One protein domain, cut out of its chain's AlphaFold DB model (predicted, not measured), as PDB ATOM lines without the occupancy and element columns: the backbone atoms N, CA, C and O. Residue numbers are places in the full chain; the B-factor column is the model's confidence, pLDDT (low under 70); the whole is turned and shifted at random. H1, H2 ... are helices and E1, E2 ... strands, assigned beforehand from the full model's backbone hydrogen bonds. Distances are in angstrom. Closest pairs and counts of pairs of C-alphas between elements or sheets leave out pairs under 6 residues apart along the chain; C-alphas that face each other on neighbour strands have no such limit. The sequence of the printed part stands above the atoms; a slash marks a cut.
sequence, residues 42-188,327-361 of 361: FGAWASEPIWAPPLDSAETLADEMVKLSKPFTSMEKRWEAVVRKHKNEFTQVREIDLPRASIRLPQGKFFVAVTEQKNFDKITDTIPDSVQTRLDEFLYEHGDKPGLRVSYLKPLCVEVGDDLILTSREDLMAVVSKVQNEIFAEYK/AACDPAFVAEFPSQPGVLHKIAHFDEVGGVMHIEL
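What this domain is: This is residues 42 to 188 and 327 to 361 of the 361 residues of an uncharacterized protein of Botrimarina mediterranea (UniProt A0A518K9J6). A closed barrel of six antiparallel strands, E1, E3, E4, E5, E8 and E9, makes one lobe, and the helices H1, H2 and H5 make a second lobe beyond one end of it, with H5 reaching from the barrel to H1. H3 and H4 pack on the outside of the barrel, E2 and E10 pair onto its strands, and E6 and E7 form a small separate hairpin. The printed part has 182 residues, with the order E1 E2 H1 H2 E3 E4 H3 H4 E5 E6 E7 H5 E8 E9 E10, and its class is mixed, helices and strands. It is compact, with a radius of gyration of the C-alphas of 18.2 A and spans of 54 by 43 by 27 A.

Where its parts are: E1, residues 42 to 45, begins at C-alpha 42 (21.517, 19.052, 34.775). E2 is 50 to 52, H1 55 to 68 over 20.6 A, and H2 75 to 85. E3, 91 to 98, spans 20.9 A and E4, 108 to 116, 23.0 A. H3 is 117 to 122, H4 129 to 142, E5 149 to 155, E6 157 to 160 and E7 163 to 166. H5, 169 to 188, spans 27.9 A and ends at (7.954, -17.541, 13.657). E8 is 332 to 336, E9 343 to 353 over 27.5 A, and E10 356 to 360, ending at (30.696, 16.589, 40.490).

How they stand to each other: Round the ring, N and O pairs within hydrogen-bond range include N 97 and O 44 at 2.8 A for E1 and E3, N 96 and O 110 at 2.9 A for the hairpin E3 and E4, N 113 and O 154 at 2.8 A for E4 and E5, N 151 and O 334 at 2.9 A for E5 and E8, N 333 and O 348 at 2.8 A for the hairpin E8 and E9, and N 344 and O 43 at 2.8 A for E9 and E1. E8, E9 and E10 form a meander, each strand the antiparallel neighbour of the one before. E4 bends by 57 degrees at residue 111 and E9 by 65 degrees at residue 347. H4 is over E9 and runs along it, at 1 degree on the local plane; the closest C-alphas, of Val 131 and Ala 348, are 6.0 A apart. H3 is over E4 and runs across it, at 70 degrees on the local plane. H5 is on the barrel at a height of 9.1 A, and touches H1 with residues 179 to 187 alone, at a steep tilt of 49 degrees, the same way; the closest C-alphas, of Ala 58 and Ile 183, are 4.6 A apart. H1 touches H2, about perpendicular at 76 degrees, with the C-alphas of Met 65 and Arg 78 closest at 6.0 A. Every O i to N i+4 pair is within range in H2, H4 and H5, against 8 of 10 in H1 and 0 of 2 in H3, which has 2 of 3 O i to N i+3 pairs within range.

The domain as a whole: The C-alphas of Pro 71 and Val 356, the two farthest apart, are 57.2 A apart. Residues 189 to 326 are not printed, and the gap from C-alpha 188 to C-alpha 327 is 33.0 A. Of the links that are printed whole, none is long. The mean pLDDT of the printed part is 78.9, and 33 residues are under 70, among them 157 to 168 and 327 to 329.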
ATOM      1  N   PHE A  42      20.688  19.946  35.581       85.56
ATOM      2  CA  PHE A  42      21.517  19.052  34.775       85.56
ATOM      3  C   PHE A  42      21.119  19.097  33.300       85.56
ATOM      4  O   PHE A  42      21.967  19.196  32.420       85.56
ATOM      5  N   GLY A  43      19.816  19.049  33.028       89.06
ATOM      6  CA  GLY A  43      19.288  19.011  31.669       89.06
ATOM      7  C   GLY A  43      17.774  18.886  31.634       89.06
ATOM      8  O   GLY A  43      17.098  18.984  32.660       89.06
ATOM      9  N   ALA A  44      17.231  18.670  30.441       91.50
ATOM     10  CA  ALA A  44      15.802  18.462  30.249       91.50
ATOM     11  C   ALA A  44      15.529  17.294  29.306       91.50
ATOM     12  O   ALA A  44      16.310  16.995  28.403       91.50
ATOM     13  N   TRP A  45      14.393  16.633  29.495       92.31
ATOM     14  CA  TRP A  45      13.967  15.573  28.593       92.31
ATOM     15  C   TRP A  45      13.588  16.129  27.216       92.31
ATOM     16  O   TRP A  45      12.667  16.936  27.103       92.31
ATOM     17  N   ALA A  46      14.247  15.645  26.163       89.75
ATOM     18  CA  ALA A  46      14.011  16.088  24.788       89.75
ATOM     19  C   ALA A  46      12.994  15.216  24.033       89.75
ATOM     20  O   ALA A  46      12.373  15.681  23.076       89.75
ATOM     21  N   SER A  47      12.809  13.960  24.451       86.69
ATOM     22  CA  SER A  47      11.935  13.005  23.761       86.69
ATOM     23  C   SER A  47      11.113  12.127  24.704       86.69
ATOM     24  O   SER A  47      11.241  12.179  25.932       86.69
ATOM     25  N   GLU A  48      10.208  11.339  24.126       87.00
ATOM     26  CA  GLU A  48       9.458  10.294  24.822       87.00
ATOM     27  C   GLU A  48      10.338   9.065  25.118       87.00
ATOM     28  O   GLU A  48      11.319   8.820  24.412       87.00
ATOM     29  N   PRO A  49      10.011   8.271  26.153       86.06
ATOM     30  CA  PRO A  49      10.781   7.082  26.492       86.06
ATOM     31  C   PRO A  49      10.657   5.988  25.424       86.06
ATOM     32  O   PRO A  49       9.560   5.552  25.072       86.06
ATOM     33  N   ILE A  50      11.805   5.492  24.975       79.75
ATOM     34  CA  ILE A  50      11.958   4.334  24.100       79.75
ATOM     35  C   ILE A  50      12.238   3.114  24.983       79.75
ATOM     36  O   ILE A  50      13.103   3.153  25.852       79.75
ATOM     37  N   TRP A  51      11.512   2.018  24.767       78.88
ATOM     38  CA  TRP A  51      11.708   0.775  25.518       78.88
ATOM     39  C   TRP A  51      12.558  -0.191  24.699       78.88
ATOM     40  O   TRP A  51      12.077  -0.766  23.719       78.88
ATOM     41  N   ALA A  52      13.817  -0.360  25.096       71.19
ATOM     42  CA  ALA A  52      14.748  -1.271  24.449       71.19
ATOM     43  C   ALA A  52      14.673  -2.663  25.109       71.19
ATOM     44  O   ALA A  52      14.839  -2.767  26.330       71.19
ATOM     45  N   PRO A  53      14.398  -3.737  24.344       70.69
ATOM     46  CA  PRO A  53      14.432  -5.094  24.880       70.69
ATOM     47  C   PRO A  53      15.871  -5.519  25.225       70.69
ATOM     48  O   PRO A  53      16.810  -5.073  24.561       70.69
ATOM     49  N   PRO A  54      16.060  -6.417  26.209       68.88
ATOM     50  CA  PRO A  54      17.371  -6.992  26.493       68.88
ATOM     51  C   PRO A  54      17.883  -7.807  25.302       68.88
ATOM     52  O   PRO A  54      17.120  -8.577  24.711       68.88
ATOM     53  N   LEU A  55      19.177  -7.691  24.991       58.28
ATOM     54  CA  LEU A  55      19.807  -8.375  23.853       58.28
ATOM     55  C   LEU A  55      19.626  -9.906  23.923       58.28
ATOM     56  O   LEU A  55      19.239 -10.531  22.940       58.28
ATOM     57  N   ASP A  56      19.776 -10.485  25.117       64.19
ATOM     58  CA  ASP A  56      19.762 -11.943  25.330       64.19
ATOM     59  C   ASP A  56      18.363 -12.518  25.616       64.19
ATOM     60  O   ASP A  56      18.205 -13.669  26.021       64.19
ATOM     61  N   SER A  57      17.313 -11.720  25.423       67.88
ATOM     62  CA  SER A  57      15.936 -12.112  25.751       67.88
ATOM     63  C   SER A  57      15.143 -12.641  24.556       67.88
ATOM     64  O   SER A  57      13.937 -12.875  24.660       67.88
ATOM     65  N   ALA A  58      15.804 -12.860  23.413       72.62
ATOM     66  CA  ALA A  58      15.138 -13.240  22.172       72.62
ATOM     67  C   ALA A  58      14.261 -14.489  22.335       72.62
ATOM     68  O   ALA A  58      13.083 -14.490  21.968       72.62
ATOM     69  N   GLU A  59      14.808 -15.534  22.957       77.06
ATOM     70  CA  GLU A  59      14.092 -16.790  23.170       77.06
ATOM     71  C   GLU A  59      12.968 -16.674  24.201       77.06
ATOM     72  O   GLU A  59      11.873 -17.195  23.982       77.06
ATOM     73  N   THR A  60      13.225 -15.998  25.323       80.56
ATOM     74  CA  THR A  60      12.263 -15.866  26.424       80.56
ATOM     75  C   THR A  60      11.074 -15.009  26.006       80.56
ATOM     76  O   THR A  60       9.924 -15.411  26.207       80.56
ATOM     77  N   LEU A  61      11.325 -13.877  25.339       80.12
ATOM     78  CA  LEU A  61      10.282 -13.000  24.814       80.12
ATOM     79  C   LEU A  61       9.517 -13.656  23.664       80.12
ATOM     80  O   LEU A  61       8.294 -13.525  23.612       80.12
ATOM     81  N   ALA A  62      10.180 -14.410  22.779       82.88
ATOM     82  CA  ALA A  62       9.490 -15.182  21.745       82.88
ATOM     83  C   ALA A  62       8.549 -16.233  22.358       82.88
ATOM     84  O   ALA A  62       7.408 -16.391  21.913       82.88
ATOM     85  N   ASP A  63       8.983 -16.919  23.416       82.38
ATOM     86  CA  ASP A  63       8.168 -17.890  24.141       82.38
ATOM     87  C   ASP A  63       6.947 -17.249  24.812       82.38
ATOM     88  O   ASP A  63       5.838 -17.794  24.740       82.38
ATOM     89  N   GLU A  64       7.124 -16.081  25.428       82.44
ATOM     90  CA  GLU A  64       6.037 -15.295  26.013       82.44
ATOM     91  C   GLU A  64       5.091 -14.738  24.943       82.44
ATOM     92  O   GLU A  64       3.871 -14.813  25.113       82.44
ATOM     93  N   MET A  65       5.607 -14.292  23.792       82.62
ATOM     94  CA  MET A  65       4.785 -13.928  22.634       82.62
ATOM     95  C   MET A  65       3.903 -15.096  22.197       82.62
ATOM     96  O   MET A  65       2.743 -14.882  21.850       82.62
ATOM     97  N   VAL A  66       4.409 -16.335  22.212       80.56
ATOM     98  CA  VAL A  66       3.583 -17.509  21.905       80.56
ATOM     99  C   VAL A  66       2.506 -17.712  22.972       80.56
ATOM    100  O   VAL A  66       1.335 -17.812  22.604       80.56
ATOM    101  N   LYS A  67       2.868 -17.706  24.264       78.12
ATOM    102  CA  LYS A  67       1.935 -17.940  25.388       78.12
ATOM    103  C   LYS A  67       0.816 -16.902  25.476       78.12
ATOM    104  O   LYS A  67      -0.334 -17.256  25.716       78.12
ATOM    105  N   LEU A  68       1.144 -15.622  25.309       74.25
ATOM    106  CA  LEU A  68       0.189 -14.516  25.425       74.25
ATOM    107  C   LEU A  68      -0.678 -14.357  24.180       74.25
ATOM    108  O   LEU A  68      -1.700 -13.665  24.203       74.25
ATOM    109  N   SER A  69      -0.274 -14.969  23.071       67.88
ATOM    110  CA  SER A  69      -0.965 -14.750  21.822       67.88
ATOM    111  C   SER A  69      -2.239 -15.569  21.683       67.88
ATOM    112  O   SER A  69      -2.226 -16.795  21.618       67.88
ATOM    113  N   LYS A  70      -3.360 -14.868  21.517       68.50
ATOM    114  CA  LYS A  70      -4.595 -15.488  21.040       68.50
ATOM    115  C   LYS A  70      -4.447 -15.881  19.559       68.50
ATOM    116  O   LYS A  70      -3.628 -15.300  18.824       68.50
ATOM    117  N   PRO A  71      -5.227 -16.864  19.077       61.69
ATOM    118  CA  PRO A  71      -5.318 -17.119  17.646       61.69
ATOM    119  C   PRO A  71      -5.739 -15.827  16.916       61.69
ATOM    120  O   PRO A  71      -6.551 -15.056  17.419       61.69
ATOM    121  N   PHE A  72      -5.128 -15.566  15.755       66.06
ATOM    122  CA  PHE A  72      -5.398 -14.415  14.869       66.06
ATOM    123  C   PHE A  72      -5.034 -13.003  15.374       66.06
ATOM    124  O   PHE A  72      -5.301 -12.026  14.684       66.06
ATOM    125  N   THR A  73      -4.364 -12.843  16.521       76.44
ATOM    126  CA  THR A  73      -3.820 -11.524  16.918       76.44
ATOM    127  C   THR A  73      -2.664 -11.101  15.997       76.44
ATOM    128  O   THR A  73      -1.818 -11.949  15.698       76.44
ATOM    129  N   SER A  74      -2.591  -9.829  15.582       81.62
ATOM    130  CA  SER A  74      -1.469  -9.285  14.793       81.62
ATOM    131  C   SER A  74      -0.149  -9.311  15.576       81.62
ATOM    132  O   SER A  74      -0.149  -9.429  16.801       81.62
ATOM    133  N   MET A  75       0.983  -9.237  14.871       80.38
ATOM    134  CA  MET A  75       2.320  -9.282  15.482       80.38
ATOM    135  C   MET A  75       2.567  -8.082  16.405       80.38
ATOM    136  O   MET A  75       2.989  -8.277  17.540       80.38
ATOM    137  N   GLU A  76       2.181  -6.882  15.971       83.50
ATOM    138  CA  GLU A  76       2.270  -5.640  16.753       83.50
ATOM    139  C   GLU A  76       1.515  -5.743  18.082       83.50
ATOM    140  O   GLU A  76       2.086  -5.523  19.143       83.50
ATOM    141  N   LYS A  77       0.260  -6.211  18.061       83.62
ATOM    142  CA  LYS A  77      -0.538  -6.377  19.287       83.62
ATOM    143  C   LYS A  77       0.045  -7.418  20.245       83.62
ATOM    144  O   LYS A  77      -0.139  -7.313  21.455       83.62
ATOM    145  N   ARG A  78       0.722  -8.451  19.724       83.00
ATOM    146  CA  ARG A  78       1.434  -9.438  20.559       83.00
ATOM    147  C   ARG A  78       2.664  -8.806  21.195       83.00
ATOM    148  O   ARG A  78       2.899  -9.026  22.378       83.00
ATOM    149  N   TRP A  79       3.411  -8.023  20.423       84.50
ATOM    150  CA  TRP A  79       4.576  -7.298  20.906       84.50
ATOM    151  C   TRP A  79       4.193  -6.290  21.991       84.50
ATOM    152  O   TRP A  79       4.747  -6.340  23.082       84.50
ATOM    153  N   GLU A  80       3.157  -5.480  21.771       85.81
ATOM    154  CA  GLU A  80       2.622  -4.555  22.779       85.81
ATOM    155  C   GLU A  80       2.228  -5.262  24.084       85.81
ATOM    156  O   GLU A  80       2.447  -4.731  25.174       85.81
ATOM    157  N   ALA A  81       1.647  -6.462  23.999       84.56
ATOM    158  CA  ALA A  81       1.291  -7.247  25.178       84.56
ATOM    159  C   ALA A  81       2.531  -7.737  25.943       84.56
ATOM    160  O   ALA A  81       2.528  -7.720  27.176       84.56
ATOM    161  N   VAL A  82       3.590  -8.133  25.230       85.31
ATOM    162  CA  VAL A  82       4.873  -8.524  25.831       85.31
ATOM    163  C   VAL A  82       5.559  -7.326  26.474       85.31
ATOM    164  O   VAL A  82       5.895  -7.406  27.651       85.31
ATOM    165  N   VAL A  83       5.662  -6.195  25.768       83.31
ATOM    166  CA  VAL A  83       6.218  -4.940  26.303       83.31
ATOM    167  C   VAL A  83       5.469  -4.514  27.567       83.31
ATOM    168  O   VAL A  83       6.081  -4.118  28.553       83.31
ATOM    169  N   ARG A  84       4.138  -4.647  27.592       84.62
ATOM    170  CA  ARG A  84       3.333  -4.309  28.774       84.62
ATOM    171  C   ARG A  84       3.598  -5.234  29.960       84.62
ATOM    172  O   ARG A  84       3.594  -4.765  31.093       84.62
ATOM    173  N   LYS A  85       3.785  -6.533  29.714       84.19
ATOM    174  CA  LYS A  85       4.006  -7.535  30.766       84.19
ATOM    175  C   LYS A  85       5.433  -7.487  31.318       84.19
ATOM    176  O   LYS A  85       5.609  -7.597  32.524       84.19
ATOM    177  N   HIS A  86       6.417  -7.287  30.447       80.19
ATOM    178  CA  HIS A  86       7.844  -7.304  30.770       80.19
ATOM    179  C   HIS A  86       8.443  -5.898  30.859       80.19
ATOM    180  O   HIS A  86       9.653  -5.741  30.785       80.19
ATOM    181  N   LYS A  87       7.623  -4.858  31.060       75.31
ATOM    182  CA  LYS A  87       8.086  -3.460  31.097       75.31
ATOM    183  C   LYS A  87       9.256  -3.233  32.068       75.31
ATOM    184  O   LYS A  87      10.125  -2.423  31.787       75.31
ATOM    185  N   ASN A  88       9.294  -3.979  33.175       72.44
ATOM    186  CA  ASN A  88      10.338  -3.888  34.203       72.44
ATOM    187  C   ASN A  88      11.672  -4.559  33.812       72.44
ATOM    188  O   ASN A  88      12.665  -4.396  34.520       72.44
ATOM    189  N   GLU A  89      11.678  -5.365  32.750       72.50
ATOM    190  CA  GLU A  89      12.868  -6.020  32.191       72.50
ATOM    191  C   GLU A  89      13.448  -5.231  31.011       72.50
ATOM    192  O   GLU A  89      14.589  -5.455  30.624       72.50
ATOM    193  N   PHE A  90      12.671  -4.314  30.430       74.06
ATOM    194  CA  PHE A  90      13.115  -3.476  29.325       74.06
ATOM    195  C   PHE A  90      13.904  -2.291  29.868       74.06
ATOM    196  O   PHE A  90      13.508  -1.659  30.849       74.06
ATOM    197  N   THR A  91      14.984  -1.946  29.177       73.56
ATOM    198  CA  THR A  91      15.748  -0.743  29.493       73.56
ATOM    199  C   THR A  91      15.014   0.459  28.920       73.56
ATOM    200  O   THR A  91      14.713   0.515  27.723       73.56
ATOM    201  N   GLN A  92      14.715   1.432  29.775       81.56
ATOM    202  CA  GLN A  92      14.183   2.708  29.329       81.56
ATOM    203  C   GLN A  92      15.326   3.541  28.756       81.56
ATOM    204  O   GLN A  92      16.313   3.795  29.436       81.56
ATOM    205  N   VAL A  93      15.187   3.987  27.514       80.69
ATOM    206  CA  VAL A  93      16.135   4.872  26.840       80.69
ATOM    207  C   VAL A  93      15.423   6.174  26.510       80.69
ATOM    208  O   VAL A  93      14.292   6.160  26.023       80.69
ATOM    209  N   ARG A  94      16.047   7.314  26.789       84.44
ATOM    210  CA  ARG A  94      15.432   8.623  26.552       84.44
ATOM    211  C   ARG A  94      16.469   9.636  26.101       84.44
ATOM    212  O   ARG A  94      17.625   9.551  26.494       84.44
ATOM    213  N   GLU A  95      16.054  10.576  25.263       88.31
ATOM    214  CA  GLU A  95      16.919  11.679  24.844       88.31
ATOM    215  C   GLU A  95      16.883  12.784  25.900       88.31
ATOM    216  O   GLU A  95      15.804  13.218  26.327       88.31
ATOM    217  N   ILE A  96      18.063  13.234  26.303       90.44
ATOM    218  CA  ILE A  96      18.274  14.372  27.190       90.44
ATOM    219  C   ILE A  96      18.938  15.498  26.395       90.44
ATOM    220  O   ILE A  96      19.762  15.241  25.521       90.44
ATOM    221  N   ASP A  97      18.551  16.734  26.686       91.25
ATOM    222  CA  ASP A  97      19.222  17.948  26.228       91.25
ATOM    223  C   ASP A  97      20.071  18.496  27.379       91.25
ATOM    224  O   ASP A  97      19.526  18.916  28.410       91.25
ATOM    225  N   LEU A  98      21.397  18.439  27.228       88.25
ATOM    226  CA  LEU A  98      22.348  19.020  28.172       88.25
ATOM    227  C   LEU A  98      22.660  20.466  27.762       88.25
ATOM    228  O   LEU A  98      23.309  20.688  26.736       88.25
ATOM    229  N   PRO A  99      22.273  21.469  28.573       85.06
ATOM    230  CA  PRO A  99      22.547  22.872  28.285       85.06
ATOM    231  C   PRO A  99      24.007  23.263  28.542       85.06
ATOM    232  O   PRO A  99      24.447  24.303  28.057       85.06
ATOM    233  N   ARG A 100      24.754  22.472  29.318       83.00
ATOM    234  CA  ARG A 100      26.173  22.683  29.630       83.00
ATOM    235  C   ARG A 100      26.922  21.372  29.429       83.00
ATOM    236  O   ARG A 100      26.370  20.316  29.722       83.00
ATOM    237  N   ALA A 101      28.156  21.455  28.942       80.19
ATOM    238  CA  ALA A 101      29.054  20.307  28.939       80.19
ATOM    239  C   ALA A 101      29.361  19.887  30.386       80.19
ATOM    240  O   ALA A 101      29.374  20.730  31.288       80.19
ATOM    241  N   SER A 102      29.601  18.600  30.600       75.50
ATOM    242  CA  SER A 102      29.903  18.031  31.915       75.50
ATOM    243  C   SER A 102      30.961  16.954  31.755       75.50
ATOM    244  O   SER A 102      30.866  16.223  30.785       75.50
ATOM    245  N   ILE A 103      31.953  16.883  32.651       74.81
ATOM    246  CA  ILE A 103      33.137  15.997  32.584       74.81
ATOM    247  C   ILE A 103      33.591  15.665  31.140       74.81
ATOM    248  O   ILE A 103      34.377  16.437  30.587       74.81
ATOM    249  N   ARG A 104      33.109  14.567  30.523       73.81
ATOM    250  CA  ARG A 104      33.382  14.173  29.123       73.81
ATOM    251  C   ARG A 104      32.202  14.355  28.159       73.81
ATOM    252  O   ARG A 104      32.395  14.338  26.943       73.81
ATOM    253  N   LEU A 105      30.985  14.560  28.657       79.94
ATOM    254  CA  LEU A 105      29.785  14.767  27.849       79.94
ATOM    255  C   LEU A 105      29.743  16.170  27.214       79.94
ATOM    256  O   LEU A 105      29.733  17.187  27.925       79.94
ATOM    257  N   PRO A 106      29.651  16.267  25.873       80.62
ATOM    258  CA  PRO A 106      29.512  17.548  25.199       80.62
ATOM    259  C   PRO A 106      28.122  18.151  25.429       80.62
ATOM    260  O   PRO A 106      27.136  17.453  25.669       80.62
ATOM    261  N   GLN A 107      28.031  19.473  25.289       86.94
ATOM    262  CA  GLN A 107      26.746  20.162  25.245       86.94
ATOM    263  C   GLN A 107      25.931  19.684  24.033       86.94
ATOM    264  O   GLN A 107      26.452  19.628  22.917       86.94
ATOM    265  N   GLY A 108      24.643  19.407  24.236       87.19
ATOM    266  CA  GLY A 108      23.729  19.009  23.170       87.19
ATOM    267  C   GLY A 108      22.815  17.858  23.564       87.19
ATOM    268  O   GLY A 108      22.572  17.603  24.743       87.19
ATOM    269  N   LYS A 109      22.291  17.167  22.548       88.38
ATOM    270  CA  LYS A 109      21.311  16.094  22.720       88.38
ATOM    271  C   LYS A 109      21.941  14.729  22.546       88.38
ATOM    272  O   LYS A 109      22.627  14.487  21.554       88.38
ATOM    273  N   PHE A 110      21.653  13.829  23.473       83.75
ATOM    274  CA  PHE A 110      22.091  12.440  23.393       83.75
ATOM    275  C   PHE A 110      21.138  11.510  24.137       83.75
ATOM    276  O   PHE A 110      20.281  11.938  24.914       83.75
ATOM    277  N   PHE A 111      21.261  10.213  23.867       79.62
ATOM    278  CA  PHE A 111      20.442   9.192  24.506       79.62
ATOM    279  C   PHE A 111      21.095   8.686  25.787       79.62
ATOM    280  O   PHE A 111      22.288   8.395  25.820       79.62
ATOM    281  N   VAL A 112      20.284   8.534  26.828       80.69
ATOM    282  CA  VAL A 112      20.668   7.946  28.110       80.69
ATOM    283  C   VAL A 112      19.780   6.743  28.410       80.69
ATOM    284  O   VAL A 112      18.571   6.765  28.155       80.69
ATOM    285  N   ALA A 113      20.369   5.689  28.964       81.88
ATOM    286  CA  ALA A 113      19.641   4.644  29.662       81.88
ATOM    287  C   ALA A 113      19.201   5.177  31.030       81.88
ATOM    288  O   ALA A 113      19.992   5.767  31.763       81.88
ATOM    289  N   VAL A 114      17.932   4.973  31.362       83.69
ATOM    290  CA  VAL A 114      17.293   5.467  32.579       83.69
ATOM    291  C   VAL A 114      16.978   4.282  33.475       83.69
ATOM    292  O   VAL A 114      16.220   3.387  33.096       83.69
ATOM    293  N   THR A 115      17.528   4.301  34.683       84.56
ATOM    294  CA  THR A 115      17.195   3.346  35.740       84.56
ATOM    295  C   THR A 115      16.459   4.091  36.844       84.56
ATOM    296  O   THR A 115      16.998   5.013  37.446       84.56
ATOM    297  N   GLU A 116      15.202   3.730  37.093       87.00
ATOM    298  CA  GLU A 116      14.405   4.320  38.178       87.00
ATOM    299  C   GLU A 116      14.865   3.807  39.553       87.00
ATOM    300  O   GLU A 116      15.351   2.681  39.660       87.00
ATOM    301  N   GLN A 117      14.596   4.575  40.615       86.25
ATOM    302  CA  GLN A 117      14.930   4.245  42.012       86.25
ATOM    303  C   GLN A 117      14.601   2.802  42.439       86.25
ATOM    304  O   GLN A 117      15.350   2.185  43.187       86.25
ATOM    305  N   LYS A 118      13.495   2.230  41.945       83.81
ATOM    306  CA  LYS A 118      13.070   0.854  42.274       83.81
ATOM    307  C   LYS A 118      13.991  -0.239  41.728       83.81
ATOM    308  O   LYS A 118      13.823  -1.385  42.119       83.81
ATOM    309  N   ASN A 119      14.860   0.105  40.780       81.06
ATOM    310  CA  ASN A 119      15.776  -0.800  40.095       81.06
ATOM    311  C   ASN A 119      17.250  -0.432  40.361       81.06
ATOM    312  O   ASN A 119      18.121  -0.855  39.602       81.06
ATOM    313  N   PHE A 120      17.552   0.382  41.383       84.00
ATOM    314  CA  PHE A 120      18.937   0.749  41.721       84.00
ATOM    315  C   PHE A 120      19.792  -0.457  42.128       84.00
ATOM    316  O   PHE A 120      20.995  -0.462  41.900       84.00
ATOM    317  N   ASP A 121      19.160  -1.519  42.620       78.00
ATOM    318  CA  ASP A 121      19.759  -2.830  42.878       78.00
ATOM    319  C   ASP A 121      20.337  -3.508  41.623       78.00
ATOM    320  O   ASP A 121      21.171  -4.403  41.734       78.00
ATOM    321  N   LYS A 122      19.911  -3.090  40.425       77.06
ATOM    322  CA  LYS A 122      20.399  -3.623  39.144       77.06
ATOM    323  C   LYS A 122      21.572  -2.833  38.563       77.06
ATOM    324  O   LYS A 122      22.063  -3.207  37.497       77.06
ATOM    325  N   ILE A 123      21.995  -1.740  39.205       75.06
ATOM    326  CA  ILE A 123      23.146  -0.960  38.744       75.06
ATOM    327  C   ILE A 123      24.402  -1.808  38.959       75.06
ATOM    328  O   ILE A 123      24.703  -2.230  40.071       75.06
ATOM    329  N   THR A 124      25.109  -2.090  37.870       73.69
ATOM    330  CA  THR A 124      26.348  -2.884  37.875       73.69
ATOM    331  C   THR A 124      27.605  -2.020  37.933       73.69
ATOM    332  O   THR A 124      28.697  -2.548  38.128       73.69
ATOM    333  N   ASP A 125      27.453  -0.706  37.764       73.62
ATOM    334  CA  ASP A 125      28.548   0.257  37.805       73.62
ATOM    335  C   ASP A 125      29.053   0.445  39.244       73.62
ATOM    336  O   ASP A 125      28.284   0.397  40.206       73.62
ATOM    337  N   THR A 126      30.360   0.670  39.398       79.00
ATOM    338  CA  THR A 126      30.952   0.948  40.714       79.00
ATOM    339  C   THR A 126      30.680   2.404  41.075       79.00
ATOM    340  O   THR A 126      31.250   3.313  40.476       79.00
ATOM    341  N   ILE A 127      29.789   2.629  42.039       83.00
ATOM    342  CA  ILE A 127      29.424   3.969  42.504       83.00
ATOM    343  C   ILE A 127      30.392   4.381  43.628       83.00
ATOM    344  O   ILE A 127      30.522   3.635  44.599       83.00
ATOM    345  N   PRO A 128      31.060   5.548  43.546       84.88
ATOM    346  CA  PRO A 128      31.901   6.048  44.632       84.88
ATOM    347  C   PRO A 128      31.114   6.280  45.930       84.88
ATOM    348  O   PRO A 128      30.009   6.823  45.895       84.88
ATOM    349  N   ASP A 129      31.719   5.989  47.084       84.44
ATOM    350  CA  ASP A 129      31.082   6.153  48.404       84.44
ATOM    351  C   ASP A 129      30.566   7.579  48.653       84.44
ATOM    352  O   ASP A 129      29.521   7.777  49.274       84.44
ATOM    353  N   SER A 130      31.263   8.595  48.141       84.25
ATOM    354  CA  SER A 130      30.828   9.993  48.229       84.25
ATOM    355  C   SER A 130      29.554  10.268  47.425       84.25
ATOM    356  O   SER A 130      28.713  11.043  47.868       84.25
ATOM    357  N   VAL A 131      29.390   9.625  46.265       86.69
ATOM    358  CA  VAL A 131      28.177   9.726  45.438       86.69
ATOM    359  C   VAL A 131      27.021   9.000  46.113       86.69
ATOM    360  O   VAL A 131      25.916   9.536  46.170       86.69
ATOM    361  N   GLN A 132      27.286   7.818  46.672       86.69
ATOM    362  CA  GLN A 132      26.294   7.066  47.433       86.69
ATOM    363  C   GLN A 132      25.819   7.858  48.658       86.69
ATOM    364  O   GLN A 132      24.620   8.029  48.848       86.69
ATOM    365  N   THR A 133      26.752   8.430  49.424       86.56
ATOM    366  CA  THR A 133      26.433   9.281  50.581       86.56
ATOM    367  C   THR A 133      25.578  10.476  50.161       86.56
ATOM    368  O   THR A 133      24.575  10.773  50.801       86.56
ATOM    369  N   ARG A 134      25.920  11.126  49.039       85.88
ATOM    370  CA  ARG A 134      25.149  12.253  48.498       85.88
ATOM    371  C   ARG A 134      23.731  11.860  48.092       85.88
ATOM    372  O   ARG A 134      22.788  12.613  48.326       85.88
ATOM    373  N   LEU A 135      23.578  10.699  47.463       89.12
ATOM    374  CA  LEU A 135      22.274  10.155  47.105       89.12
ATOM    375  C   LEU A 135      21.444   9.849  48.360       89.12
ATOM    376  O   LEU A 135      20.261  10.184  48.396       89.12
ATOM    377  N   ASP A 136      22.056   9.256  49.382       88.69
ATOM    378  CA  ASP A 136      21.385   8.909  50.635       88.69
ATOM    379  C   ASP A 136      20.943  10.163  51.406       88.69
ATOM    380  O   ASP A 136      19.805  10.221  51.873       88.69
ATOM    381  N   GLU A 137      21.783  11.204  51.465       86.94
ATOM    382  CA  GLU A 137      21.426  12.523  52.008       86.94
ATOM    383  C   GLU A 137      20.227  13.128  51.269       86.94
ATOM    384  O   GLU A 137      19.240  13.531  51.889       86.94
ATOM    385  N   PHE A 138      20.265  13.128  49.935       88.38
ATOM    386  CA  PHE A 138      19.173  13.643  49.115       88.38
ATOM    387  C   PHE A 138      17.861  12.882  49.355       88.38
ATOM    388  O   PHE A 138      16.788  13.479  49.490       88.38
ATOM    389  N   LEU A 139      17.926  11.550  49.412       87.75
ATOM    390  CA  LEU A 139      16.764  10.703  49.670       87.75
ATOM    391  C   LEU A 139      16.232  10.881  51.093       87.75
ATOM    392  O   LEU A 139      15.018  10.845  51.282       87.75
ATOM    393  N   TYR A 140      17.096  11.132  52.072       86.19
ATOM    394  CA  TYR A 140      16.676  11.462  53.429       86.19
ATOM    395  C   TYR A 140      15.947  12.814  53.488       86.19
ATOM    396  O   TYR A 140      14.903  12.934  54.125       86.19
ATOM    397  N   GLU A 141      16.444  13.830  52.778       83.62
ATOM    398  CA  GLU A 141      15.847  15.169  52.787       83.62
ATOM    399  C   GLU A 141      14.568  15.285  51.944       83.62
ATOM    400  O   GLU A 141      13.690  16.111  52.229       83.62
ATOM    401  N   HIS A 142      14.479  14.547  50.837       83.25
ATOM    402  CA  HIS A 142      13.447  14.751  49.817       83.25
ATOM    403  C   HIS A 142      12.668  13.493  49.437       83.25
ATOM    404  O   HIS A 142      11.652  13.629  48.753       83.25
ATOM    405  N   GLY A 143      13.071  12.302  49.885       77.00
ATOM    406  CA  GLY A 143      12.474  11.025  49.480       77.00
ATOM    407  C   GLY A 143      10.979  10.896  49.778       77.00
ATOM    408  O   GLY A 143      10.256  10.273  49.003       77.00
ATOM    409  N   ASP A 144      10.489  11.563  50.824       79.19
ATOM    410  CA  ASP A 144       9.067  11.551  51.196       79.19
ATOM    411  C   ASP A 144       8.192  12.476  50.330       79.19
ATOM    412  O   ASP A 144       6.962  12.482  50.459       79.19
ATOM    413  N   LYS A 145       8.782  13.280  49.433       82.25
ATOM    414  CA  LYS A 145       8.016  14.201  48.583       82.25
ATOM    415  C   LYS A 145       7.204  13.416  47.543       82.25
ATOM    416  O   LYS A 145       7.781  12.777  46.658       82.25
ATOM    417  N   PRO A 146       5.860  13.510  47.559       82.56
ATOM    418  CA  PRO A 146       5.032  12.781  46.612       82.56
ATOM    419  C   PRO A 146       5.297  13.266  45.184       82.56
ATOM    420  O   PRO A 146       5.220  14.457  44.889       82.56
ATOM    421  N   GLY A 147       5.590  12.325  44.286       82.75
ATOM    422  CA  GLY A 147       5.840  12.608  42.872       82.75
ATOM    423  C   GLY A 147       7.286  12.962  42.521       82.75
ATOM    424  O   GLY A 147       7.555  13.176  41.342       82.75
ATOM    425  N   LEU A 148       8.209  12.983  43.491       87.75
ATOM    426  CA  LEU A 148       9.643  13.036  43.212       87.75
ATOM    427  C   LEU A 148      10.077  11.765  42.473       87.75
ATOM    428  O   LEU A 148       9.706  10.654  42.862       87.75
ATOM    429  N   ARG A 149      10.867  11.921  41.409       90.69
ATOM    430  CA  ARG A 149      11.465  10.792  40.690       90.69
ATOM    431  C   ARG A 149      12.972  10.915  40.715       90.69
ATOM    432  O   ARG A 149      13.516  11.864  40.162       90.69
ATOM    433  N   VAL A 150      13.626   9.935  41.321       91.62
ATOM    434  CA  VAL A 150      15.084   9.820  41.309       91.62
ATOM    435  C   VAL A 150      15.469   8.749  40.301       91.62
ATOM    436  O   VAL A 150      14.893   7.657  40.292       91.62
ATOM    437  N   SER A 151      16.386   9.095  39.407       91.69
ATOM    438  CA  SER A 151      16.829   8.220  38.325       91.69
ATOM    439  C   SER A 151      18.343   8.229  38.216       91.69
ATOM    440  O   SER A 151      18.991   9.253  38.420       91.69
ATOM    441  N   TYR A 152      18.884   7.078  37.851       88.62
ATOM    442  CA  TYR A 152      20.257   6.911  37.417       88.62
ATOM    443  C   TYR A 152      20.290   6.961  35.891       88.62
ATOM    444  O   TYR A 152      19.541   6.237  35.225       88.62
ATOM    445  N   LEU A 153      21.111   7.850  35.345       88.31
ATOM    446  CA  LEU A 153      21.301   8.051  33.919       88.31
ATOM    447  C   LEU A 153      22.661   7.515  33.514       88.31
ATOM    448  O   LEU A 153      23.672   7.903  34.092       88.31
ATOM    449  N   LYS A 154      22.673   6.680  32.477       83.56
ATOM    450  CA  LYS A 154      23.899   6.218  31.833       83.56
ATOM    451  C   LYS A 154      23.877   6.600  30.352       83.56
ATOM    452  O   LYS A 154      23.024   6.082  29.625       83.56
ATOM    453  N   PRO A 155      24.740   7.514  29.887       79.88
ATOM    454  CA  PRO A 155      24.831   7.881  28.479       79.88
ATOM    455  C   PRO A 155      25.111   6.673  27.586       79.88
ATOM    456  O   PRO A 155      25.907   5.798  27.920       79.88
ATOM    457  N   LEU A 156      24.435   6.623  26.440       72.62
ATOM    458  CA  LEU A 156      24.679   5.618  25.415       72.62
ATOM    459  C   LEU A 156      25.781   6.116  24.483       72.62
ATOM    460  O   LEU A 156      25.515   6.763  23.465       72.62
ATOM    461  N   CYS A 157      27.021   5.796  24.824       62.66
ATOM    462  CA  CYS A 157      28.173   6.065  23.981       62.66
ATOM    463  C   CYS A 157      29.196   4.939  24.020       62.66
ATOM    464  O   CYS A 157      29.121   4.019  24.833       62.66
ATOM    465  N   VAL A 158      30.111   5.002  23.058       59.41
ATOM    466  CA  VAL A 158      31.246   4.097  22.947       59.41
ATOM    467  C   VAL A 158      32.504   4.945  22.907       59.41
ATOM    468  O   VAL A 158      32.642   5.816  22.047       59.41
ATOM    469  N   GLU A 159      33.417   4.672  23.827       53.75
ATOM    470  CA  GLU A 159      34.759   5.242  23.804       53.75
ATOM    471  C   GLU A 159      35.635   4.443  22.837       53.75
ATOM    472  O   GLU A 159      35.769   3.219  22.955       53.75
ATOM    473  N   VAL A 160      36.219   5.130  21.854       55.19
ATOM    474  CA  VAL A 160      37.167   4.547  20.898       55.19
ATOM    475  C   VAL A 160      38.439   5.388  20.912       55.19
ATOM    476  O   VAL A 160      38.566   6.368  20.185       55.19
ATOM    477  N   GLY A 161      39.404   4.996  21.747       60.09
ATOM    478  CA  GLY A 161      40.604   5.803  21.984       60.09
ATOM    479  C   GLY A 161      40.264   7.045  22.807       60.09
ATOM    480  O   GLY A 161      39.679   6.905  23.876       60.09
ATOM    481  N   ASP A 162      40.611   8.229  22.295       63.19
ATOM    482  CA  ASP A 162      40.284   9.524  22.918       63.19
ATOM    483  C   ASP A 162      38.934  10.095  22.433       63.19
ATOM    484  O   ASP A 162      38.484  11.132  22.922       63.19
ATOM    485  N   ASP A 163      38.282   9.434  21.468       54.72
ATOM    486  CA  ASP A 163      37.034   9.904  20.870       54.72
ATOM    487  C   ASP A 163      35.810   9.257  21.537       54.72
ATOM    488  O   ASP A 163      35.684   8.030  21.630       54.72
ATOM    489  N   LEU A 164      34.862  10.106  21.943       64.38
ATOM    490  CA  LEU A 164      33.556   9.707  22.460       64.38
ATOM    491  C   LEU A 164      32.529   9.672  21.322       64.38
ATOM    492  O   LEU A 164      32.123  10.715  20.802       64.38
ATOM    493  N   ILE A 165      32.068   8.479  20.946       60.06
ATOM    494  CA  ILE A 165      31.050   8.314  19.902       60.06
ATOM    495  C   ILE A 165      29.673   8.200  20.560       60.06
ATOM    496  O   ILE A 165      29.351   7.199  21.202       60.06
ATOM    497  N   LEU A 166      28.846   9.234  20.384       66.69
ATOM    498  CA  LEU A 166      27.468   9.269  20.879       66.69
ATOM    499  C   LEU A 166      26.538   8.440  19.985       66.69
ATOM    500  O   LEU A 166      26.598   8.524  18.758       66.69
ATOM    501  N   THR A 167      25.627   7.682  20.599       66.69
ATOM    502  CA  THR A 167      24.632   6.895  19.856       66.69
ATOM    503  C   THR A 167      23.598   7.816  19.212       66.69
ATOM    504  O   THR A 167      22.914   8.571  19.910       66.69
ATOM    505  N   SER A 168      23.434   7.731  17.890       67.75
ATOM    506  CA  SER A 168      22.387   8.471  17.182       67.75
ATOM    507  C   SER A 168      21.015   7.798  17.328       67.75
ATOM    508  O   SER A 168      20.891   6.614  17.653       67.75
ATOM    509  N   ARG A 169      19.941   8.543  17.037       73.25
ATOM    510  CA  ARG A 169      18.580   7.983  17.032       73.25
ATOM    511  C   ARG A 169      18.419   6.875  15.991       73.25
ATOM    512  O   ARG A 169      17.692   5.913  16.234       73.25
ATOM    513  N   GLU A 170      19.054   7.037  14.834       67.50
ATOM    514  CA  GLU A 170      18.992   6.070  13.738       67.50
ATOM    515  C   GLU A 170      19.648   4.752  14.153       67.50
ATOM    516  O   GLU A 170      19.030   3.697  14.003       67.50
ATOM    517  N   ASP A 171      20.819   4.824  14.792       64.19
ATOM    518  CA  ASP A 171      21.536   3.654  15.308       64.19
ATOM    519  C   ASP A 171      20.737   2.940  16.400       64.19
ATOM    520  O   ASP A 171      20.561   1.720  16.357       64.19
ATOM    521  N   LEU A 172      20.171   3.700  17.346       64.69
ATOM    522  CA  LEU A 172      19.337   3.147  18.412       64.69
ATOM    523  C   LEU A 172      18.130   2.391  17.840       64.69
ATOM    524  O   LEU A 172      17.857   1.253  18.228       64.69
ATOM    525  N   MET A 173      17.408   2.997  16.895       70.38
ATOM    526  CA  MET A 173      16.246   2.364  16.268       70.38
ATOM    527  C   MET A 173      16.642   1.174  15.385       70.38
ATOM    528  O   MET A 173      15.907   0.183  15.332       70.38
ATOM    529  N   ALA A 174      17.806   1.219  14.732       66.12
ATOM    530  CA  ALA A 174      18.344   0.098  13.971       66.12
ATOM    531  C   ALA A 174      18.631  -1.105  14.885       66.12
ATOM    532  O   ALA A 174      18.194  -2.215  14.583       66.12
ATOM    533  N   VAL A 175      19.266  -0.892  16.042       65.94
ATOM    534  CA  VAL A 175      19.515  -1.954  17.032       65.94
ATOM    535  C   VAL A 175      18.204  -2.502  17.592       65.94
ATOM    536  O   VAL A 175      17.996  -3.714  17.587       65.94
ATOM    537  N   VAL A 176      17.275  -1.631  18.003       69.25
ATOM    538  CA  VAL A 176      15.963  -2.057  18.520       69.25
ATOM    539  C   VAL A 176      15.205  -2.881  17.477       69.25
ATOM    540  O   VAL A 176      14.676  -3.944  17.803       69.25
ATOM    541  N   SER A 177      15.176  -2.437  16.218       71.69
ATOM    542  CA  SER A 177      14.499  -3.167  15.142       71.69
ATOM    543  C   SER A 177      15.184  -4.496  14.818       71.69
ATOM    544  O   SER A 177      14.499  -5.483  14.560       71.69
ATOM    545  N   LYS A 178      16.519  -4.566  14.892       72.62
ATOM    546  CA  LYS A 178      17.275  -5.811  14.731       72.62
ATOM    547  C   LYS A 178      16.893  -6.831  15.806       72.62
ATOM    548  O   LYS A 178      16.490  -7.937  15.455       72.62
ATOM    549  N   VAL A 179      16.921  -6.443  17.083       71.44
ATOM    550  CA  VAL A 179      16.546  -7.330  18.200       71.44
ATOM    551  C   VAL A 179      15.077  -7.753  18.098       71.44
ATOM    552  O   VAL A 179      14.747  -8.925  18.263       71.44
ATOM    553  N   GLN A 180      14.177  -6.831  17.741       76.94
ATOM    554  CA  GLN A 180      12.769  -7.163  17.488       76.94
ATOM    555  C   GLN A 180      12.605  -8.169  16.343       76.94
ATOM    556  O   GLN A 180      11.819  -9.109  16.457       76.94
ATOM    557  N   ASN A 181      13.355  -8.011  15.252       81.19
ATOM    558  CA  ASN A 181      13.320  -8.939  14.127       81.19
ATOM    559  C   ASN A 181      13.851 -10.326  14.504       81.19
ATOM    560  O   ASN A 181      13.279 -11.322  14.060       81.19
ATOM    561  N   GLU A 182      14.883 -10.408  15.345       80.88
ATOM    562  CA  GLU A 182      15.395 -11.668  15.897       80.88
ATOM    563  C   GLU A 182      14.345 -12.354  16.786       80.88
ATOM    564  O   GLU A 182      14.027 -13.528  16.567       80.88
ATOM    565  N   ILE A 183      13.693 -11.610  17.690       80.81
ATOM    566  CA  ILE A 183      12.560 -12.102  18.495       80.81
ATOM    567  C   ILE A 183      11.434 -12.610  17.588       80.81
ATOM    568  O   ILE A 183      10.870 -13.684  17.812       80.81
ATOM    569  N   PHE A 184      11.086 -11.864  16.537       85.25
ATOM    570  CA  PHE A 184      10.031 -12.255  15.604       85.25
ATOM    571  C   PHE A 184      10.416 -13.460  14.745       85.25
ATOM    572  O   PHE A 184       9.536 -14.251  14.390       85.25
ATOM    573  N   ALA A 185      11.693 -13.627  14.410       85.50
ATOM    574  CA  ALA A 185      12.198 -14.798  13.709       85.50
ATOM    575  C   ALA A 185      12.101 -16.050  14.596       85.50
ATOM    576  O   ALA A 185      11.514 -17.050  14.169       85.50
ATOM    577  N   GLU A 186      12.558 -15.971  15.848       83.06
ATOM    578  CA  GLU A 186      12.416 -17.053  16.831       83.06
ATOM    579  C   GLU A 186      10.943 -17.369  17.118       83.06
ATOM    580  O   GLU A 186      10.520 -18.530  17.108       83.06
ATOM    581  N   TYR A 187      10.105 -16.338  17.235       82.12
ATOM    582  CA  TYR A 187       8.661 -16.499  17.328       82.12
ATOM    583  C   TYR A 187       8.100 -17.262  16.119       82.12
ATOM    584  O   TYR A 187       7.368 -18.234  16.296       82.12
ATOM    585  N   LYS A 188       8.432 -16.866  14.880       83.56
ATOM    586  CA  LYS A 188       7.954 -17.541  13.657       83.56
ATOM    587  C   LYS A 188       8.412 -18.997  13.590       83.56
ATOM    588  O   LYS A 188       7.649 -19.834  13.113       83.56
ATOM    589  N   ALA A 327      30.562  -0.406  27.546       33.38
ATOM    590  CA  ALA A 327      31.714   0.413  27.906       33.38
ATOM    591  C   ALA A 327      31.291   1.764  28.517       33.38
ATOM    592  O   ALA A 327      30.180   2.243  28.289       33.38
ATOM    593  N   ALA A 328      32.175   2.292  29.361       42.84
ATOM    594  CA  ALA A 328      31.962   3.391  30.293       42.84
ATOM    595  C   ALA A 328      31.629   4.717  29.598       42.84
ATOM    596  O   ALA A 328      32.304   5.110  28.656       42.84
ATOM    597  N   CYS A 329      30.598   5.389  30.104       58.41
ATOM    598  CA  CYS A 329      30.311   6.791  29.841       58.41
ATOM    599  C   CYS A 329      29.623   7.390  31.069       58.41
ATOM    600  O   CYS A 329      28.758   6.727  31.651       58.41
ATOM    601  N   ASP A 330      29.996   8.625  31.398       71.25
ATOM    602  CA  ASP A 330      29.741   9.364  32.639       71.25
ATOM    603  C   ASP A 330      28.326   9.161  33.227       71.25
ATOM    604  O   ASP A 330      27.342   9.739  32.746       71.25
ATOM    605  N   PRO A 331      28.171   8.325  34.266       84.31
ATOM    606  CA  PRO A 331      26.887   8.157  34.929       84.31
ATOM    607  C   PRO A 331      26.496   9.325  35.847       84.31
ATOM    608  O   PRO A 331      27.316   9.928  36.542       84.31
ATOM    609  N   ALA A 332      25.192   9.598  35.921       88.06
ATOM    610  CA  ALA A 332      24.625  10.644  36.772       88.06
ATOM    611  C   ALA A 332      23.419  10.157  37.581       88.06
ATOM    612  O   ALA A 332      22.519   9.505  37.053       88.06
ATOM    613  N   PHE A 333      23.330  10.571  38.843       90.50
ATOM    614  CA  PHE A 333      22.086  10.565  39.605       90.50
ATOM    615  C   PHE A 333      21.379  11.907  39.446       90.50
ATOM    616  O   PHE A 333      21.953  12.970  39.698       90.50
ATOM    617  N   VAL A 334      20.108  11.852  39.053       91.25
ATOM    618  CA  VAL A 334      19.277  13.039  38.842       91.25
ATOM    619  C   VAL A 334      17.924  12.909  39.526       91.25
ATOM    620  O   VAL A 334      17.384  11.810  39.692       91.25
ATOM    621  N   ALA A 335      17.343  14.055  39.865       91.31
ATOM    622  CA  ALA A 335      15.988  14.178  40.375       91.31
ATOM    623  C   ALA A 335      15.095  14.984  39.429       91.31
ATOM    624  O   ALA A 335      15.479  16.036  38.925       91.31
ATOM    625  N   GLU A 336      13.861  14.526  39.250       91.38
ATOM    626  CA  GLU A 336      12.777  15.279  38.626       91.38
ATOM    627  C   GLU A 336      11.749  15.641  39.704       91.38
ATOM    628  O   GLU A 336      11.124  14.764  40.312       91.38
ATOM    629  N   PHE A 337      11.580  16.942  39.952       87.75
ATOM    630  CA  PHE A 337      10.602  17.438  40.919       87.75
ATOM    631  C   PHE A 337       9.210  17.562  40.291       87.75
ATOM    632  O   PHE A 337       9.080  18.003  39.149       87.75
ATOM    633  N   PRO A 338       8.136  17.301  41.060       85.62
ATOM    634  CA  PRO A 338       6.765  17.420  40.561       85.62
ATOM    635  C   PRO A 338       6.381  18.856  40.167       85.62
ATOM    636  O   PRO A 338       5.465  19.050  39.374       85.62
ATOM    637  N   SER A 339       7.070  19.869  40.704       84.25
ATOM    638  CA  SER A 339       6.872  21.282  40.358       84.25
ATOM    639  C   SER A 339       7.453  21.666  38.993       84.25
ATOM    640  O   SER A 339       7.055  22.689  38.440       84.25
ATOM    641  N   GLN A 340       8.390  20.876  38.459       84.94
ATOM    642  CA  GLN A 340       9.094  21.136  37.201       84.94
ATOM    643  C   GLN A 340       9.198  19.842  36.377       84.94
ATOM    644  O   GLN A 340      10.292  19.298  36.208       84.94
ATOM    645  N   PRO A 341       8.068  19.323  35.863       85.12
ATOM    646  CA  PRO A 341       8.086  18.117  35.047       85.12
ATOM    647  C   PRO A 341       8.936  18.354  33.795       85.12
ATOM    648  O   PRO A 341       8.811  19.388  33.138       85.12
ATOM    649  N   GLY A 342       9.794  17.398  33.451       85.62
ATOM    650  CA  GLY A 342      10.706  17.522  32.315       85.62
ATOM    651  C   GLY A 342      12.118  17.998  32.658       85.62
ATOM    652  O   GLY A 342      13.023  17.738  31.869       85.62
ATOM    653  N   VAL A 343      12.313  18.666  33.802       89.94
ATOM    654  CA  VAL A 343      13.601  19.253  34.204       89.94
ATOM    655  C   VAL A 343      14.323  18.324  35.174       89.94
ATOM    656  O   VAL A 343      13.752  17.876  36.169       89.94
ATOM    657  N   LEU A 344      15.588  18.051  34.873       90.44
ATOM    658  CA  LEU A 344      16.447  17.160  35.635       90.44
ATOM    659  C   LEU A 344      17.437  17.970  36.456       90.44
ATOM    660  O   LEU A 344      18.171  18.802  35.926       90.44
ATOM    661  N   HIS A 345      17.463  17.686  37.748       90.44
ATOM    662  CA  HIS A 345      18.326  18.312  38.738       90.44
ATOM    663  C   HIS A 345      19.454  17.352  39.107       90.44
ATOM    664  O   HIS A 345      19.183  16.186  39.399       90.44
ATOM    665  N   LYS A 346      20.706  17.813  39.061       89.94
ATOM    666  CA  LYS A 346      21.886  16.988  39.346       89.94
ATOM    667  C   LYS A 346      21.956  16.694  40.843       89.94
ATOM    668  O   LYS A 346      21.977  17.623  41.642       89.94
ATOM    669  N   ILE A 347      22.006  15.415  41.214       87.69
ATOM    670  CA  ILE A 347      22.321  14.986  42.587       87.69
ATOM    671  C   ILE A 347      23.817  14.712  42.690       87.69
ATOM    672  O   ILE A 347      24.467  15.158  43.630       87.69
ATOM    673  N   ALA A 348      24.337  13.954  41.725       86.50
ATOM    674  CA  ALA A 348      25.745  13.624  41.604       86.50
ATOM    675  C   ALA A 348      26.037  13.159  40.178       86.50
ATOM    676  O   ALA A 348      25.218  12.483  39.556       86.50
ATOM    677  N   HIS A 349      27.213  13.489  39.674       85.62
ATOM    678  CA  HIS A 349      27.730  13.034  38.392       85.62
ATOM    679  C   HIS A 349      29.163  12.569  38.606       85.62
ATOM    680  O   HIS A 349      29.907  13.212  39.346       85.62
ATOM    681  N   PHE A 350      29.540  11.424  38.054       85.00
ATOM    682  CA  PHE A 350      30.841  10.839  38.345       85.00
ATOM    683  C   PHE A 350      31.343  10.014  37.187       85.00
ATOM    684  O   PHE A 350      30.557   9.503  36.398       85.00
ATOM    685  N   ASP A 351      32.659   9.883  37.114       79.81
ATOM    686  CA  ASP A 351      33.303   9.232  35.996       79.81
ATOM    687  C   ASP A 351      34.785   8.914  36.285       79.81
ATOM    688  O   ASP A 351      35.395   9.541  37.150       79.81
ATOM    689  N   GLU A 352      35.374   7.938  35.591       69.62
ATOM    690  CA  GLU A 352      36.784   7.549  35.750       69.62
ATOM    691  C   GLU A 352      37.629   8.008  34.555       69.62
ATOM    692  O   GLU A 352      37.567   7.425  33.471       69.62
ATOM    693  N   VAL A 353      38.481   9.016  34.759       69.38
ATOM    694  CA  VAL A 353      39.367   9.549  33.714       69.38
ATOM    695  C   VAL A 353      40.810   9.190  34.050       69.38
ATOM    696  O   VAL A 353      41.364   9.626  35.057       69.38
ATOM    697  N   GLY A 354      41.435   8.362  33.208       62.41
ATOM    698  CA  GLY A 354      42.846   7.989  33.363       62.41
ATOM    699  C   GLY A 354      43.173   7.258  34.674       62.41
ATOM    700  O   GLY A 354      44.283   7.407  35.185       62.41
ATOM    701  N   GLY A 355      42.224   6.499  35.233       66.31
ATOM    702  CA  GLY A 355      42.387   5.797  36.514       66.31
ATOM    703  C   GLY A 355      42.051   6.635  37.753       66.31
ATOM    704  O   GLY A 355      42.295   6.193  38.876       66.31
ATOM    705  N   VAL A 356      41.541   7.860  37.572       71.69
ATOM    706  CA  VAL A 356      41.138   8.766  38.653       71.69
ATOM    707  C   VAL A 356      39.631   8.993  38.595       71.69
ATOM    708  O   VAL A 356      39.096   9.373  37.558       71.69
ATOM    709  N   MET A 357      38.949   8.800  39.726       78.25
ATOM    710  CA  MET A 357      37.522   9.103  39.851       78.25
ATOM    711  C   MET A 357      37.299  10.615  39.962       78.25
ATOM    712  O   MET A 357      37.681  11.240  40.953       78.25
ATOM    713  N   HIS A 358      36.645  11.188  38.959       79.19
ATOM    714  CA  HIS A 358      36.128  12.549  38.947       79.19
ATOM    715  C   HIS A 358      34.672  12.543  39.402       79.19
ATOM    716  O   HIS A 358      33.874  11.728  38.951       79.19
ATOM    717  N   ILE A 359      34.322  13.442  40.322       81.00
ATOM    718  CA  ILE A 359      32.977  13.536  40.891       81.00
ATOM    719  C   ILE A 359      32.564  15.009  40.923       81.00
ATOM    720  O   ILE A 359      33.287  15.851  41.455       81.00
ATOM    721  N   GLU A 360      31.387  15.308  40.385       76.88
ATOM    722  CA  GLU A 360      30.696  16.589  40.490       76.88
ATOM    723  C   GLU A 360      29.434  16.412  41.354       76.88
ATOM    724  O   GLU A 360      28.502  15.702  40.959       76.88
ATOM    725  N   LEU A 361      29.407  17.052  42.527       76.12
ATOM    726  CA  LEU A 361      28.301  17.001  43.500       76.12
ATOM    727  C   LEU A 361      27.382  18.223  43.454       76.12
ATOM    728  O   LEU A 361      27.816  19.257  42.898       76.12
TER     729      LEU A 361